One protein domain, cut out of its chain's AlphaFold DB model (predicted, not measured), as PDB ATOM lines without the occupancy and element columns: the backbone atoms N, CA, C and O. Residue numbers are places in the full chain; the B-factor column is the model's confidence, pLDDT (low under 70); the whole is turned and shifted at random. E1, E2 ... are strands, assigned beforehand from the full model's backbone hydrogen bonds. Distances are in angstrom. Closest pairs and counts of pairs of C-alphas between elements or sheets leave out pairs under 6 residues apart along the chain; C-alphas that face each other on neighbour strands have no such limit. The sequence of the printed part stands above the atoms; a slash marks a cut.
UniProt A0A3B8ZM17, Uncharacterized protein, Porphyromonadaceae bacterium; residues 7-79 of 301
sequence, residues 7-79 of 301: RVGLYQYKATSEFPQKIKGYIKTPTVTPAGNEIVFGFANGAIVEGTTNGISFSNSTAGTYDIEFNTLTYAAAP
ATOM      1  N   ARG A   7      -7.795  99.085  29.951       96.88
ATOM      2  CA  ARG A   7      -8.072  98.109  31.011       96.88
ATOM      3  C   ARG A   7      -9.205  97.187  30.570       96.88
ATOM      4  O   ARG A   7     -10.306  97.656  30.300       96.88
ATOM      5  N   VAL A   8      -8.956  95.882  30.586       97.38
ATOM      6  CA  VAL A   8      -9.934  94.850  30.190       97.38
ATOM      7  C   VAL A   8     -10.320  93.904  31.322       97.38
ATOM      8  O   VAL A   8     -11.282  93.154  31.199       97.38
ATOM      9  N   GLY A   9      -9.623  93.975  32.455       96.56
ATOM     10  CA  GLY A   9      -9.928  93.168  33.630       96.56
ATOM     11  C   GLY A   9      -9.269  93.702  34.898       96.56
ATOM     12  O   GLY A   9      -8.701  94.800  34.938       96.56
ATOM     13  N   LEU A  10      -9.354  92.927  35.977       97.12
ATOM     14  CA  LEU A  10      -8.576  93.198  37.181       97.12
ATOM     15  C   LEU A  10      -7.092  92.937  36.873       97.12
ATOM     16  O   LEU A  10      -6.730  91.825  36.507       97.12
ATOM     17  N   TYR A  11      -6.263  93.981  36.975       96.56
ATOM     18  CA  TYR A  11      -4.835  93.987  36.612       96.56
ATOM     19  C   TYR A  11      -4.511  93.735  35.130       96.56
ATOM     20  O   TYR A  11      -3.342  93.762  34.769       96.56
ATOM     21  N   GLN A  12      -5.502  93.512  34.267       97.69
ATOM     22  CA  GLN A  12      -5.300  93.168  32.857       97.69
ATOM     23  C   GLN A  12      -5.523  94.379  31.953       97.69
ATOM     24  O   GLN A  12      -6.573  95.029  32.011       97.69
ATOM     25  N   TYR A  13      -4.546  94.635  31.091       97.88
ATOM     26  CA  TYR A  13      -4.533  95.735  30.137       97.88
ATOM     27  C   TYR A  13      -4.145  95.220  28.758       97.88
ATOM     28  O   TYR A  13      -3.349  94.285  28.659       97.88
ATOM     29  N   LYS A  14      -4.664  95.845  27.699       97.62
ATOM     30  CA  LYS A  14      -4.273  95.513  26.328       97.62
ATOM     31  C   LYS A  14      -4.216  96.720  25.401       97.62
ATOM     32  O   LYS A  14      -5.062  97.605  25.495       97.62
ATOM     33  N   ALA A  15      -3.261  96.737  24.483       97.38
ATOM     34  CA  ALA A  15      -3.248  97.643  23.339       97.38
ATOM     35  C   ALA A  15      -3.593  96.861  22.070       97.38
ATOM     36  O   ALA A  15      -2.868  95.941  21.703       97.38
ATOM     37  N   THR A  16      -4.669  97.254  21.394       97.31
ATOM     38  CA  THR A  16      -5.040  96.731  20.074       97.31
ATOM     39  C   THR A  16      -4.614  97.743  19.021       97.31
ATOM     40  O   THR A  16      -5.072  98.888  19.032       97.31
ATOM     41  N   SER A  17      -3.732  97.351  18.111       97.00
ATOM     42  CA  SER A  17      -3.310  98.208  17.002       97.00
ATOM     43  C   SER A  17      -2.805  97.377  15.833       97.00
ATOM     44  O   SER A  17      -2.647  96.164  15.952       97.00
ATOM     45  N   GLU A  18      -2.545  98.035  14.707       96.25
ATOM     46  CA  GLU A  18      -1.704  97.441  13.676       96.25
ATOM     47  C   GLU A  18      -0.252  97.483  14.130       96.25
ATOM     48  O   GLU A  18       0.344  98.548  14.316       96.25
ATOM     49  N   PHE A  19       0.318  96.301  14.307       94.19
ATOM     50  CA  PHE A  19       1.689  96.133  14.738       94.19
ATOM     51  C   PHE A  19       2.470  95.305  13.709       94.19
ATOM     52  O   PHE A  19       1.911  94.423  13.043       94.19
ATOM     53  N   PRO A  20       3.788  95.539  13.588       90.75
ATOM     54  CA  PRO A  20       4.659  94.611  12.883       90.75
ATOM     55  C   PRO A  20       4.662  93.248  13.585       90.75
ATOM     56  O   PRO A  20       4.284  93.123  14.750       90.75
ATOM     57  N   GLN A  21       5.140  92.222  12.883       84.50
ATOM     58  CA  GLN A  21       5.245  90.869  13.429       84.50
ATOM     59  C   GLN A  21       6.044  90.831  14.744       84.50
ATOM     60  O   GLN A  21       5.672  90.126  15.678       84.50
ATOM     61  N   LYS A  22       7.139  91.599  14.813       87.44
ATOM     62  CA  LYS A  22       7.943  91.806  16.018       87.44
ATOM     63  C   LYS A  22       7.927  93.282  16.380       87.44
ATOM     64  O   LYS A  22       8.234  94.120  15.533       87.44
ATOM     65  N   ILE A  23       7.626  93.592  17.633       90.94
ATOM     66  CA  ILE A  23       7.683  94.952  18.167       90.94
ATOM     67  C   ILE A  23       8.391  94.942  19.515       90.94
ATOM     68  O   ILE A  23       8.130  94.097  20.369       90.94
ATOM     69  N   LYS A  24       9.309  95.893  19.695       92.88
ATOM     70  CA  LYS A  24      10.066  96.058  20.932       92.88
ATOM     71  C   LYS A  24       9.673  97.359  21.618       92.88
ATOM     72  O   LYS A  24       9.670  98.413  20.982       92.88
ATOM     73  N   GLY A  25       9.364  97.293  22.907       94.88
ATOM     74  CA  GLY A  25       8.982  98.462  23.699       94.88
ATOM     75  C   GLY A  25       8.893  98.155  25.188       94.88
ATOM     76  O   GLY A  25       8.955  97.001  25.588       94.88
ATOM     77  N   TYR A  26       8.771  99.182  26.017       96.31
ATOM     78  CA  TYR A  26       8.492  99.035  27.448       96.31
ATOM     79  C   TYR A  26       7.070  99.519  27.735       96.31
ATOM     80  O   TYR A  26       6.477 100.252  26.939       96.31
ATOM     81  N   ILE A  27       6.514  99.093  28.861       97.00
ATOM     82  CA  ILE A  27       5.176  99.490  29.304       97.00
ATOM     83  C   ILE A  27       5.338 100.548  30.385       97.00
ATOM     84  O   ILE A  27       6.258 100.477  31.193       97.00
ATOM     85  N   LYS A  28       4.450 101.538  30.414       94.88
ATOM     86  CA  LYS A  28       4.477 102.593  31.426       94.88
ATOM     87  C   LYS A  28       3.076 102.959  31.886       94.88
ATOM     88  O   LYS A  28       2.122 102.898  31.108       94.88
ATOM     89  N   THR A  29       2.939 103.326  33.153       91.88
ATOM     90  CA  THR A  29       1.684 103.863  33.690       91.88
ATOM     91  C   THR A  29       1.505 105.323  33.276       91.88
ATOM     92  O   THR A  29       2.496 106.039  33.170       91.88
ATOM     93  N   PRO A  30       0.272 105.834  33.130       86.94
ATOM     94  CA  PRO A  30       0.077 107.272  32.986       86.94
ATOM     95  C   PRO A  30       0.513 108.019  34.256       86.94
ATOM     96  O   PRO A  30       0.355 107.518  35.371       86.94
ATOM     97  N   THR A  31       0.979 109.258  34.103       82.00
ATOM     98  CA  THR A  31       1.137 110.193  35.224       82.00
ATOM     99  C   THR A  31      -0.247 110.622  35.712       82.00
ATOM    100  O   THR A  31      -0.938 111.395  35.053       82.00
ATOM    101  N   VAL A  32      -0.687 110.099  36.857       68.62
ATOM    102  CA  VAL A  32      -2.047 110.348  37.378       68.62
ATOM    103  C   VAL A  32      -2.169 111.610  38.241       68.62
ATOM    104  O   VAL A  32      -3.286 112.030  38.536       68.62
ATOM    105  N   THR A  33      -1.058 112.247  38.629       60.84
ATOM    106  CA  THR A  33      -1.052 113.531  39.356       60.84
ATOM    107  C   THR A  33       0.172 114.379  38.975       60.84
ATOM    108  O   THR A  33       1.177 113.816  38.548       60.84
ATOM    109  N   PRO A  34       0.163 115.712  39.189       65.19
ATOM    110  CA  PRO A  34       1.338 116.568  38.962       65.19
ATOM    111  C   PRO A  34       2.586 116.192  39.783       65.19
ATOM    112  O   PRO A  34       3.681 116.636  39.462       65.19
ATOM    113  N   ALA A  35       2.416 115.389  40.839       68.69
ATOM    114  CA  ALA A  35       3.481 114.865  41.697       68.69
ATOM    115  C   ALA A  35       3.700 113.346  41.521       68.69
ATOM    116  O   ALA A  35       4.456 112.741  42.276       68.69
ATOM    117  N   GLY A  36       2.980 112.711  40.593       66.81
ATOM    118  CA  GLY A  36       2.971 111.264  40.416       66.81
ATOM    119  C   GLY A  36       4.173 110.792  39.609       66.81
ATOM    120  O   GLY A  36       4.486 111.362  38.566       66.81
ATOM    121  N   ASN A  37       4.814 109.721  40.072       78.44
ATOM    122  CA  ASN A  37       5.889 109.070  39.334       78.44
ATOM    123  C   ASN A  37       5.308 108.110  38.292       78.44
ATOM    124  O   ASN A  37       4.355 107.379  38.570       78.44
ATOM    125  N   GLU A  38       5.897 108.111  37.100       88.31
ATOM    126  CA  GLU A  38       5.669 107.068  36.105       88.31
ATOM    127  C   GLU A  38       6.302 105.764  36.602       88.31
ATOM    128  O   GLU A  38       7.473 105.741  36.982       88.31
ATOM    129  N   ILE A  39       5.530 104.679  36.599       91.06
ATOM    130  CA  ILE A  39       6.057 103.333  36.794       91.06
ATOM    131  C   ILE A  39       6.302 102.747  35.409       91.06
ATOM    132  O   ILE A  39       5.390 102.698  34.581       91.06
ATOM    133  N   VAL A  40       7.530 102.298  35.171       94.56
ATOM    134  CA  VAL A  40       7.939 101.647  33.925       94.56
ATOM    135  C   VAL A  40       8.167 100.161  34.157       94.56
ATOM    136  O   VAL A  40       8.692  99.760  35.194       94.56
ATOM    137  N   PHE A  41       7.798  99.352  33.175       96.56
ATOM    138  CA  PHE A  41       8.010  97.914  33.136       96.56
ATOM    139  C   PHE A  41       8.777  97.578  31.863       96.56
ATOM    140  O   PHE A  41       8.297  97.814  30.751       96.56
ATOM    141  N   GLY A  42       9.960  97.008  32.029       95.75
ATOM    142  CA  GLY A  42      10.834  96.617  30.932       95.75
ATOM    143  C   GLY A  42      11.449  95.249  31.186       95.75
ATOM    144  O   GLY A  42      11.091  94.563  32.137       95.75
ATOM    145  N   PHE A  43      12.367  94.826  30.328       93.44
ATOM    146  CA  PHE A  43      12.947  93.490  30.374       93.44
ATOM    147  C   PHE A  43      14.307  93.472  31.086       93.44
ATOM    148  O   PHE A  43      15.222  94.226  30.744       93.44
ATOM    149  N   ALA A  44      14.473  92.579  32.057       90.44
ATOM    150  CA  ALA A  44      15.761  92.297  32.681       90.44
ATOM    151  C   ALA A  44      15.820  90.842  33.154       90.44
ATOM    152  O   ALA A  44      14.847  90.309  33.680       90.44
ATOM    153  N   ASN A  45      16.985  90.206  33.000       83.88
ATOM    154  CA  ASN A  45      17.254  88.859  33.517       83.88
ATOM    155  C   ASN A  45      16.203  87.800  33.116       83.88
ATOM    156  O   ASN A  45      15.860  86.932  33.913       83.88
ATOM    157  N   GLY A  46      15.683  87.875  31.886       81.38
ATOM    158  CA  GLY A  46      14.715  86.904  31.362       81.38
ATOM    159  C   GLY A  46      13.262  87.132  31.792       81.38
ATOM    160  O   GLY A  46      12.414  86.296  31.488       81.38
ATOM    161  N   ALA A  47      12.959  88.237  32.474       88.62
ATOM    162  CA  ALA A  47      11.611  88.570  32.920       88.62
ATOM    163  C   ALA A  47      11.291  90.057  32.729       88.62
ATOM    164  O   ALA A  47      12.175  90.901  32.567       88.62
ATOM    165  N   ILE A  48      10.000  90.379  32.767       93.94
ATOM    166  CA  ILE A  48       9.538  91.761  32.878       93.94
ATOM    167  C   ILE A  48       9.699  92.198  34.335       93.94
ATOM    168  O   ILE A  48       9.251  91.500  35.245       93.94
ATOM    169  N   VAL A  49      10.343  93.341  34.551       95.00
ATOM    170  CA  VAL A  49      10.587  93.931  35.870       95.00
ATOM    171  C   VAL A  49      10.207  95.408  35.878       95.00
ATOM    172  O   VAL A  49      10.254  96.091  34.852       95.00
ATOM    173  N   GLU A  50       9.853  95.907  37.057       94.56
ATOM    174  CA  GLU A  50       9.614  97.328  37.295       94.56
ATOM    175  C   GLU A  50      10.935  98.124  37.330       94.56
ATOM    176  O   GLU A  50      11.970  97.621  37.767       94.56
ATOM    177  N   GLY A  51      10.902  99.383  36.886       92.69
ATOM    178  CA  GLY A  51      11.998 100.344  37.055       92.69
ATOM    179  C   GLY A  51      13.049 100.346  35.941       92.69
ATOM    180  O   GLY A  51      14.059 101.035  36.060       92.69
ATOM    181  N   THR A  52      12.822  99.614  34.848       93.81
ATOM    182  CA  THR A  52      13.678  99.644  33.654       93.81
ATOM    183  C   THR A  52      12.883  99.966  32.394       93.81
ATOM    184  O   THR A  52      11.721  99.590  32.258       93.81
ATOM    185  N   THR A  53      13.530 100.644  31.449       95.38
ATOM    186  CA  THR A  53      12.996 100.947  30.111       95.38
ATOM    187  C   THR A  53      13.574 100.032  29.030       95.38
ATOM    188  O   THR A  53      13.316 100.229  27.841       95.38
ATOM    189  N   ASN A  54      14.341  99.008  29.422       95.00
ATOM    190  CA  ASN A  54      14.798  97.969  28.507       95.00
ATOM    191  C   ASN A  54      13.593  97.335  27.797       95.00
ATOM    192  O   ASN A  54      12.655  96.875  28.442       95.00
ATOM    193  N   GLY A  55      13.614  97.312  26.466       94.12
ATOM    194  CA  GLY A  55      12.457  96.870  25.690       94.12
ATOM    195  C   GLY A  55      12.138  95.381  25.854       94.12
ATOM    196  O   GLY A  55      13.028  94.538  25.784       94.12
ATOM    197  N   ILE A  56      10.851  95.091  26.013       93.94
ATOM    198  CA  ILE A  56      10.200  93.785  25.921       93.94
ATOM    199  C   ILE A  56       9.942  93.496  24.439       93.94
ATOM    200  O   ILE A  56       9.411  94.351  23.727       93.94
ATOM    201  N   SER A  57      10.315  92.306  23.978       90.81
ATOM    202  CA  SER A  57      10.182  91.902  22.574       90.81
ATOM    203  C   SER A  57       8.919  91.070  22.371       90.81
ATOM    204  O   SER A  57       8.920  89.855  22.560       90.81
ATOM    205  N   PHE A  58       7.831  91.734  21.986       91.25
ATOM    206  CA  PHE A  58       6.569  91.093  21.623       91.25
ATOM    207  C   PHE A  58       6.646  90.533  20.207       91.25
ATOM    208  O   PHE A  58       7.278  91.116  19.318       91.25
ATOM    209  N   SER A  59       5.989  89.398  19.981       87.81
ATOM    210  CA  SER A  59       5.941  88.778  18.660       87.81
ATOM    211  C   SER A  59       4.623  88.057  18.406       87.81
ATOM    212  O   SER A  59       4.101  87.369  19.281       87.81
ATOM    213  N   ASN A  60       4.112  88.188  17.182       87.31
ATOM    214  CA  ASN A  60       2.904  87.519  16.702       87.31
ATOM    215  C   ASN A  60       3.169  86.763  15.390       87.31
ATOM    216  O   ASN A  60       4.112  87.089  14.678       87.31
ATOM    217  N   SER A  61       2.356  85.763  15.037       78.44
ATOM    218  CA  SER A  61       2.575  84.928  13.837       78.44
ATOM    219  C   SER A  61       2.718  85.740  12.549       78.44
ATOM    220  O   SER A  61       3.516  85.385  11.687       78.44
ATOM    221  N   THR A  62       1.986  86.847  12.440       79.81
ATOM    222  CA  THR A  62       2.014  87.767  11.302       79.81
ATOM    223  C   THR A  62       1.946  89.213  11.786       79.81
ATOM    224  O   THR A  62       1.458  89.494  12.884       79.81
ATOM    225  N   ALA A  63       2.409  90.148  10.954       87.19
ATOM    226  CA  ALA A  63       2.050  91.555  11.118       87.19
ATOM    227  C   ALA A  63       0.534  91.748  10.914       87.19
ATOM    228  O   ALA A  63      -0.126  90.914  10.288       87.19
ATOM    229  N   GLY A  64      -0.007  92.848  11.430       91.62
ATOM    230  CA  GLY A  64      -1.419  93.203  11.295       91.62
ATOM    231  C   GLY A  64      -2.030  93.638  12.618       91.62
ATOM    232  O   GLY A  64      -1.320  93.987  13.561       91.62
ATOM    233  N   THR A  65      -3.359  93.628  12.691       96.12
ATOM    234  CA  THR A  65      -4.071  93.966  13.925       96.12
ATOM    235  C   THR A  65      -3.989  92.821  14.929       96.12
ATOM    236  O   THR A  65      -4.506  91.735  14.672       96.12
ATOM    237  N   TYR A  66      -3.370  93.065  16.083       94.69
ATOM    238  CA  TYR A  66      -3.387  92.137  17.214       94.69
ATOM    239  C   TYR A  66      -3.312  92.873  18.555       94.69
ATOM    240  O   TYR A  66      -3.068  94.081  18.605       94.69
ATOM    241  N   ASP A  67      -3.551  92.132  19.638       96.25
ATOM    242  CA  ASP A  67      -3.517  92.635  21.009       96.25
ATOM    243  C   ASP A  67      -2.132  92.407  21.618       96.25
ATOM    244  O   ASP A  67      -1.628  91.287  21.585       96.25
ATOM    245  N   ILE A  68      -1.539  93.448  22.205       97.31
ATOM    246  CA  ILE A  68      -0.449  93.325  23.180       97.31
ATOM    247  C   ILE A  68      -1.067  93.415  24.567       97.31
ATOM    248  O   ILE A  68      -1.705  94.416  24.883       97.31
ATOM    249  N   GLU A  69      -0.873  92.399  25.395       97.44
ATOM    250  CA  GLU A  69      -1.487  92.264  26.714       97.44
ATOM    251  C   GLU A  69      -0.448  92.358  27.828       97.44
ATOM    252  O   GLU A  69       0.698  91.936  27.670       97.44
ATOM    253  N   PHE A  70      -0.863  92.880  28.981       98.00
ATOM    254  CA  PHE A  70      -0.040  92.948  30.181       98.00
ATOM    255  C   PHE A  70      -0.875  92.805  31.448       98.00
ATOM    256  O   PHE A  70      -1.945  93.407  31.590       98.00
ATOM    257  N   ASN A  71      -0.360  92.024  32.394       97.56
ATOM    258  CA  ASN A  71      -0.929  91.856  33.717       97.56
ATOM    259  C   ASN A  71      -0.066  92.577  34.763       97.56
ATOM    260  O   ASN A  71       1.037  92.137  35.071       97.56
ATOM    261  N   THR A  72      -0.577  93.650  35.363       94.94
ATOM    262  CA  THR A  72       0.184  94.491  36.302       94.94
ATOM    263  C   THR A  72       0.448  93.846  37.665       94.94
ATOM    264  O   THR A  72       1.229  94.392  38.433       94.94
ATOM    265  N   LEU A  73      -0.178  92.705  37.984       95.81
ATOM    266  CA  LEU A  73       0.069  91.966  39.229       95.81
ATOM    267  C   LEU A  73       1.140  90.880  39.055       95.81
ATOM    268  O   LEU A  73       1.963  90.676  39.937       95.81
ATOM    269  N   THR A  74       1.092  90.153  37.939       96.25
ATOM    270  CA  THR A  74       1.965  88.989  37.675       96.25
ATOM    271  C   THR A  74       3.113  89.295  36.719       96.25
ATOM    272  O   THR A  74       3.995  88.462  36.538       96.25
ATOM    273  N   TYR A  75       3.064  90.457  36.069       95.56
ATOM    274  CA  TYR A  75       3.938  90.884  34.977       95.56
ATOM    275  C   TYR A  75       3.936  89.951  33.758       95.56
ATOM    276  O   TYR A  75       4.799  90.059  32.891       95.56
ATOM    277  N   ALA A  76       2.945  89.063  33.650       94.19
ATOM    278  CA  ALA A  76       2.725  88.286  32.441       94.19
ATOM    279  C   ALA A  76       2.326  89.213  31.287       94.19
ATOM    280  O   ALA A  76       1.536  90.144  31.472       94.19
ATOM    281  N   ALA A  77       2.853  88.940  30.099       94.75
ATOM    282  CA  ALA A  77       2.553  89.700  28.896       94.75
ATOM    283  C   ALA A  77       2.394  88.768  27.688       94.75
ATOM    284  O   ALA A  77       2.775  87.597  27.746       94.75
ATOM    285  N   ALA A  78       1.803  89.274  26.612       93.50
ATOM    286  CA  ALA A  78       1.586  88.553  25.360       93.50
ATOM    287  C   ALA A  78       1.454  89.560  24.198       93.50
ATOM    288  O   ALA A  78       1.182  90.731  24.461       93.50
ATOM    289  N   PRO A  79       1.640  89.156  22.929       91.06
ATOM    290  CA  PRO A  79       1.968  87.819  22.463       91.06
ATOM    291  C   PRO A  79       3.481  87.582  22.418       91.06
ATOM    292  O   PRO A  79       4.282  88.494  22.196       91.06
TER     293      PRO A  79
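What this domain is: This is residues 7 to 79 of the 301 residues of an uncharacterized protein of Porphyromonadaceae bacterium (UniProt A0A3B8ZM17). A two-stranded ribbon, E1 with E6, folds over at one end into a second, E2 with E5, beyond whose other end sits the hairpin of E3 and E4. The 73 printed residues, under half in named elements, hold six strands, E1 to E6 in order, in antiparallel pairs, and no named helix: all strand. The whole is compact: radius of gyration of the C-alphas 12.7 A, spans 40 by 28 by 21 A.

How they stand to each other: Look first at E1, residues 12 to 19, antiparallel to E6, residues 64 to 71: N 15 and O 68 are within hydrogen-bond range, 2.8 A. E2, residues 22 to 25, is antiparallel to E5, residues 56 to 59: N 56 and O 25, 2.7 A. E3, residues 40 to 44, and E4, residues 47 to 50, form a hairpin: N 49 and O 42, 2.8 A. The closest C-alphas of E3 and E5, Phe 43 and Ile 56, are 5.2 A apart.

Where its parts are: Find C-alpha 12 at (-5.300, 93.168, 32.857); from there E1 runs 19.6 A. E6, 22.5 A, ends at C-alpha 71, (-0.929, 91.856, 33.717).

The domain as a whole: The printed part has no cut. The E2 to E3 link is long; its residues 32 to 36 have pLDDT under 70.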